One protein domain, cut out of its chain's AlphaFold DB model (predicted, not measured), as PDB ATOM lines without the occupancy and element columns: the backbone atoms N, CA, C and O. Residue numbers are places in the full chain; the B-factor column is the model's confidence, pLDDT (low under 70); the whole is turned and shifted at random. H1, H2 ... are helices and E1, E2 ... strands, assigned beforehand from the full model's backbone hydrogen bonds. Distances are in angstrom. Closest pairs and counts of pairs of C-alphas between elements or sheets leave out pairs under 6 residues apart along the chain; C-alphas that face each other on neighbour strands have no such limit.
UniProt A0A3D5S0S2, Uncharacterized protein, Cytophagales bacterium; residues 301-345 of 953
ATOM      1  N   TYR A 301     162.534 169.040 179.289       82.25
ATOM      2  CA  TYR A 301     161.233 168.936 179.946       82.25
ATOM      3  C   TYR A 301     160.293 168.103 179.085       82.25
ATOM      4  O   TYR A 301     160.053 168.424 177.921       82.25
ATOM      5  N   GLU A 302     159.728 167.051 179.664       85.50
ATOM      6  CA  GLU A 302     158.682 166.255 179.040       85.50
ATOM      7  C   GLU A 302     157.367 166.510 179.781       85.50
ATOM      8  O   GLU A 302     157.204 166.149 180.946       85.50
ATOM      9  N   VAL A 303     156.430 167.170 179.098       84.06
ATOM     10  CA  VAL A 303     155.092 167.460 179.621       84.06
ATOM     11  C   VAL A 303     154.112 166.477 178.991       84.06
ATOM     12  O   VAL A 303     153.911 166.490 177.777       84.06
ATOM     13  N   GLN A 304     153.504 165.624 179.809       84.38
ATOM     14  CA  GLN A 304     152.493 164.663 179.381       84.38
ATOM     15  C   GLN A 304     151.165 164.965 180.072       84.38
ATOM     16  O   GLN A 304     151.106 165.245 181.265       84.38
ATOM     17  N   MET A 305     150.079 164.919 179.308       82.44
ATOM     18  CA  MET A 305     148.732 164.971 179.862       82.44
ATOM     19  C   MET A 305     148.317 163.541 180.192       82.44
ATOM     20  O   MET A 305     148.129 162.735 179.282       82.44
ATOM     21  N   GLU A 306     148.189 163.229 181.476       78.38
ATOM     22  CA  GLU A 306     147.809 161.900 181.943       78.38
ATOM     23  C   GLU A 306     146.355 161.897 182.405       78.38
ATOM     24  O   GLU A 306     145.883 162.795 183.109       78.38
ATOM     25  N   ILE A 307     145.628 160.873 181.972       77.12
ATOM     26  CA  ILE A 307     144.329 160.530 182.540       77.12
ATOM     27  C   ILE A 307     144.654 159.597 183.709       77.12
ATOM     28  O   ILE A 307     145.386 158.631 183.488       77.12
ATOM     29  N   PRO A 308     144.191 159.885 184.936       68.81
ATOM     30  CA  PRO A 308     144.511 159.061 186.093       68.81
ATOM     31  C   PRO A 308     144.091 157.616 185.826       68.81
ATOM     32  O   PRO A 308     142.910 157.341 185.584       68.81
ATOM     33  N   ASP A 309     145.048 156.691 185.889       62.91
ATOM     34  CA  ASP A 309     144.716 155.275 185.914       62.91
ATOM     35  C   ASP A 309     143.862 155.024 187.160       62.91
ATOM     36  O   ASP A 309     144.217 155.394 188.279       62.91
ATOM     37  N   THR A 310     142.692 154.441 186.921       54.25
ATOM     38  CA  THR A 310     141.519 154.279 187.806       54.25
ATOM     39  C   THR A 310     141.723 153.689 189.217       54.25
ATOM     40  O   THR A 310     140.743 153.378 189.887       54.25
ATOM     41  N   ALA A 311     142.947 153.532 189.718       53.19
ATOM     42  CA  ALA A 311     143.246 152.722 190.894       53.19
ATOM     43  C   ALA A 311     143.551 153.488 192.197       53.19
ATOM     44  O   ALA A 311     143.578 152.856 193.251       53.19
ATOM     45  N   VAL A 312     143.808 154.803 192.175       56.25
ATOM     46  CA  VAL A 312     144.508 155.445 193.314       56.25
ATOM     47  C   VAL A 312     143.579 156.143 194.317       56.25
ATOM     48  O   VAL A 312     143.941 156.311 195.478       56.25
ATOM     49  N   THR A 313     142.343 156.482 193.940       54.75
ATOM     50  CA  THR A 313     141.359 157.014 194.894       54.75
ATOM     51  C   THR A 313     140.006 156.333 194.704       54.75
ATOM     52  O   THR A 313     139.553 156.125 193.585       54.75
ATOM     53  N   ASN A 314     139.326 155.989 195.803       58.12
ATOM     54  CA  ASN A 314     137.963 155.426 195.780       58.12
ATOM     55  C   ASN A 314     136.908 156.401 195.204       58.12
ATOM     56  O   ASN A 314     135.719 156.082 195.172       58.12
ATOM     57  N   ALA A 315     137.317 157.595 194.773       57.91
ATOM     58  CA  ALA A 315     136.500 158.485 193.974       57.91
ATOM     59  C   ALA A 315     136.610 158.028 192.516       57.91
ATOM     60  O   ALA A 315     137.691 158.084 191.941       57.91
ATOM     61  N   GLN A 316     135.497 157.571 191.930       59.56
ATOM     62  CA  GLN A 316     135.390 157.305 190.491       59.56
ATOM     63  C   GLN A 316     135.998 158.494 189.730       59.56
ATOM     64  O   GLN A 316     135.418 159.586 189.782       59.56
ATOM     65  N   PRO A 317     137.163 158.335 189.076       56.84
ATOM     66  CA  PRO A 317     137.735 159.415 188.299       56.84
ATOM     67  C   PRO A 317     136.727 159.726 187.205       56.84
ATOM     68  O   PRO A 317     136.355 158.838 186.436       56.84
ATOM     69  N   ASN A 318     136.233 160.962 187.152       65.00
ATOM     70  CA  ASN A 318     135.469 161.350 185.983       65.00
ATOM     71  C   ASN A 318     136.454 161.345 184.796       65.00
ATOM     72  O   ASN A 318     137.599 161.783 184.921       65.00
ATOM     73  N   GLU A 319     136.019 160.818 183.655       61.28
ATOM     74  CA  GLU A 319     136.803 160.706 182.413       61.28
ATOM     75  C   GLU A 319     137.322 162.056 181.867       61.28
ATOM     76  O   GLU A 319     138.130 162.105 180.940       61.28
ATOM     77  N   PHE A 320     136.869 163.162 182.454       67.75
ATOM     78  CA  PHE A 320     137.246 164.531 182.128       67.75
ATOM     79  C   PHE A 320     138.367 165.083 183.023       67.75
ATOM     80  O   PHE A 320     138.928 166.128 182.688       67.75
ATOM     81  N   THR A 321     138.739 164.413 184.118       67.94
ATOM     82  CA  THR A 321     139.847 164.850 184.977       67.94
ATOM     83  C   THR A 321     141.175 164.474 184.327       67.94
ATOM     84  O   THR A 321     141.505 163.298 184.193       67.94
ATOM     85  N   LYS A 322     141.951 165.483 183.925       77.62
ATOM     86  CA  LYS A 322     143.279 165.319 183.323       77.62
ATOM     87  C   LYS A 322     144.321 165.994 184.200       77.62
ATOM     88  O   LYS A 322     144.124 167.139 184.602       77.62
ATOM     89  N   TYR A 323     145.427 165.307 184.453       79.06
ATOM     90  CA  TYR A 323     146.573 165.857 185.166       79.06
ATOM     91  C   TYR A 323     147.695 166.174 184.183       79.06
ATOM     92  O   TYR A 323     147.842 165.528 183.145       79.06
ATOM     93  N   ILE A 324     148.485 167.192 184.506       82.25
ATOM     94  CA  ILE A 324     149.709 167.498 183.772       82.25
ATOM     95  C   ILE A 324     150.867 166.856 184.540       82.25
ATOM     96  O   ILE A 324     151.238 167.306 185.623       82.25
ATOM     97  N   GLY A 325     151.417 165.787 183.972       85.31
ATOM     98  CA  GLY A 325     152.683 165.196 184.375       85.31
ATOM     99  C   GLY A 325     153.840 165.992 183.775       85.31
ATOM    100  O   GLY A 325     153.886 166.207 182.566       85.31
ATOM    101  N   VAL A 326     154.776 166.438 184.607       86.62
ATOM    102  CA  VAL A 326     156.007 167.107 184.186       86.62
ATOM    103  C   VAL A 326     157.176 166.250 184.628       86.62
ATOM    104  O   VAL A 326     157.379 166.033 185.822       86.62
ATOM    105  N   ARG A 327     157.968 165.800 183.658       86.56
ATOM    106  CA  ARG A 327     159.240 165.124 183.887       86.56
ATOM    107  C   ARG A 327     160.361 166.072 183.507       86.56
ATOM    108  O   ARG A 327     160.402 166.571 182.386       86.56
ATOM    109  N   VAL A 328     161.277 166.308 184.434       83.50
ATOM    110  CA  VAL A 328     162.495 167.079 184.178       83.50
ATOM    111  C   VAL A 328     163.639 166.093 184.056       83.50
ATOM    112  O   VAL A 328     163.950 165.367 185.001       83.50
ATOM    113  N   LEU A 329     164.252 166.053 182.882       81.50
ATOM    114  CA  LEU A 329     165.412 165.241 182.558       81.50
ATOM    115  C   LEU A 329     166.637 166.160 182.523       81.50
ATOM    116  O   LEU A 329     166.561 167.290 182.049       81.50
ATOM    117  N   ASN A 330     167.777 165.709 183.034       80.69
ATOM    118  CA  ASN A 330     169.036 166.444 182.859       80.69
ATOM    119  C   ASN A 330     169.689 166.130 181.502       80.69
ATOM    120  O   ASN A 330     169.216 165.269 180.761       80.69
ATOM    121  N   GLN A 331     170.842 166.747 181.216       78.00
ATOM    122  CA  GLN A 331     171.587 166.543 179.966       78.00
ATOM    123  C   GLN A 331     171.997 165.086 179.679       78.00
ATOM    124  O   GLN A 331     172.344 164.755 178.549       78.00
ATOM    125  N   ASN A 332     171.949 164.209 180.687       78.25
ATOM    126  CA  ASN A 332     172.236 162.780 180.569       78.25
ATOM    127  C   ASN A 332     170.957 161.938 180.417       78.25
ATOM    128  O   ASN A 332     170.992 160.723 180.622       78.25
ATOM    129  N   ASN A 333     169.826 162.579 180.104       77.88
ATOM    130  CA  ASN A 333     168.500 161.979 179.991       77.88
ATOM    131  C   ASN A 333     168.063 161.225 181.267       77.88
ATOM    132  O   ASN A 333     167.323 160.241 181.204       77.88
ATOM    133  N   ARG A 334     168.563 161.647 182.441       77.06
ATOM    134  CA  ARG A 334     168.173 161.086 183.742       77.06
ATOM    135  C   ARG A 334     167.070 161.932 184.357       77.06
ATOM    136  O   ARG A 334     167.190 163.154 184.401       77.06
ATOM    137  N   LEU A 335     166.038 161.265 184.864       80.56
ATOM    138  CA  LEU A 335     164.911 161.883 185.557       80.56
ATOM    139  C   LEU A 335     165.395 162.538 186.855       80.56
ATOM    140  O   LEU A 335     165.943 161.865 187.726       80.56
ATOM    141  N   VAL A 336     165.223 163.852 186.952       83.31
ATOM    142  CA  VAL A 336     165.560 164.663 188.130       83.31
ATOM    143  C   VAL A 336     164.307 165.031 188.914       83.31
ATOM    144  O   VAL A 336     164.357 165.127 190.137       83.31
ATOM    145  N   TYR A 337     163.184 165.186 188.218       84.94
ATOM    146  CA  TYR A 337     161.887 165.445 188.822       84.94
ATOM    147  C   TYR A 337     160.784 164.786 188.002       84.94
ATOM    148  O   TYR A 337     160.845 164.795 186.773       84.94
ATOM    149  N   ASP A 338     159.780 164.245 188.683       87.69
ATOM    150  CA  ASP A 338     158.570 163.706 188.075       87.69
ATOM    151  C   ASP A 338     157.373 164.123 188.930       87.69
ATOM    152  O   ASP A 338     157.227 163.669 190.066       87.69
ATOM    153  N   SER A 339     156.513 165.005 188.415       83.50
ATOM    154  CA  SER A 339     155.326 165.431 189.169       83.50
ATOM    155  C   SER A 339     154.337 164.285 189.398       83.50
ATOM    156  O   SER A 339     153.453 164.405 190.247       83.50
ATOM    157  N   ARG A 340     154.493 163.161 188.686       75.62
ATOM    158  CA  ARG A 340     153.604 162.001 188.793       75.62
ATOM    159  C   ARG A 340     153.770 161.229 190.088       75.62
ATOM    160  O   ARG A 340     152.788 160.689 190.595       75.62
ATOM    161  N   ASP A 341     154.960 161.261 190.678       74.81
ATOM    162  CA  ASP A 341     155.200 160.647 191.986       74.81
ATOM    163  C   ASP A 341     154.356 161.324 193.083       74.81
ATOM    164  O   ASP A 341     153.914 160.670 194.029       74.81
ATOM    165  N   ASN A 342     154.032 162.611 192.906       65.94
ATOM    166  CA  ASN A 342     153.215 163.380 193.844       65.94
ATOM    167  C   ASN A 342     151.702 163.173 193.653       65.94
ATOM    168  O   ASN A 342     150.946 163.418 194.589       65.94
ATOM    169  N   PHE A 343     151.235 162.687 192.495       64.50
ATOM    170  CA  PHE A 343     149.808 162.374 192.307       64.50
ATOM    171  C   PHE A 343     149.372 161.131 193.097       64.50
ATOM    172  O   PHE A 343     148.197 161.000 193.438       64.50
ATOM    173  N   ASN A 344     150.318 160.251 193.438       55.00
ATOM    174  CA  ASN A 344     150.054 159.026 194.194       55.00
ATOM    175  C   ASN A 344     150.136 159.211 195.720       55.00
ATOM    176  O   ASN A 344     149.659 158.359 196.471       55.00
ATOM    177  N   ALA A 345     150.712 160.318 196.193       50.53
ATOM    178  CA  ALA A 345     150.804 160.654 197.607       50.53
ATOM    179  C   ALA A 345     149.640 161.581 197.976       50.53
ATOM    180  O   ALA A 345     149.706 162.787 197.767       50.53
TER     181      ALA A 345
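What this domain is: This is residues 301 to 345 of the 953 residues of an uncharacterized protein of Cytophagales bacterium (UniProt A0A3D5S0S2). The domain is a narrow ribbon of three antiparallel strands, E1, E2 and E3, with a wide loop, residues 307 to 322, at one end and the tight turn from E2 to E3 at the other. E2 is in the middle of the ribbon, E1 runs along one side of it, short E3 pairs with part of the other side, and a small helix, H1, follows just past the end of E3. The printed part has 45 residues, with three named strands and then one named helix along the chain, E1 E2 E3 H1, and the order across the antiparallel sheet is E1, E2, E3. The class is mostly strand, though only 22 of the 45 printed residues are in named elements, under half. The whole is loose, with a radius of gyration of the C-alphas of 12.4 A, and its outline is a rod, spanning 39 by 19 by 10 A.

How they stand to each other: Strand E1, residues 301 to 306, and strand E2, residues 323 to 330, form a hairpin. They are antiparallel neighbours, with 157 degrees between their N-to-C directions. Their C-alphas face each other from 301 and 328, 4.8 A apart, to 306 and 323, 5.3 A apart. Across this pair, N 302 and O 327 are within hydrogen-bond range at 2.8 A, and so are N 306 and O 323 at 2.9 A. E2 and strand E3, residues 335 to 338, form the second hairpin, antiparallel at 167 degrees. The C-alphas of 327 and 338 face each other at 4.5 A, and N 328 and O 337 are within hydrogen-bond range at 2.8 A. The three strands make a meander, each the antiparallel neighbour of the one before. E1 and E3 are the edge strands and are apart; E2 is the inner strand. Helix H1, residues 340 to 343, is on the sheet at a height over the sheet of 7.9 A. It lies over E2, but only just, with 3 of its 4 C-alphas falling on that strand. The closest C-alphas of E2 and H1 are those of Gly 325 and Arg 340, 5.5 A apart. With 4 residues H1 is too short for a pair of O i and N i+4 inside it; its 1 pair of O i and N i+3 is within range.

Where its parts are: The printed part begins with E1, whose C-alpha 301 stands at (161.233, 168.936, 179.946); the strand is 15.3 A long from first to last C-alpha. After residues 307 to 322, E2 runs from C-alpha 323 at (146.573, 165.857, 185.166) to C-alpha 330 and is the longest strand, 8 residues and 22.6 A. E3, from Leu 335 to Asp 338, measures 7.1 A. H1, from Arg 340 to Phe 343, measures 5.2 A and ends with C-alpha 343 at (149.808, 162.374, 192.307).

The domain as a whole: The two C-alphas farthest apart are those of Gln 316 and Gln 331, 38.8 A, while those of Tyr 301 and Ala 345, the first and last printed, are 22.1 A apart. The printed part has no cut. The link from E1 to E2, 16 residues, is long, and its C-alphas lie 8 to 18 A from the mean of all C-alphas. The links from E2 to E3, 4 residues, and from E3 to H1, 1 residue, are tight. The mean pLDDT of the printed part is 72.9. The model's confidence is low, under 70, in 18 residues: 308 to 321, in the long link, and 342 to 345, of which 342 and 343 belong to H1.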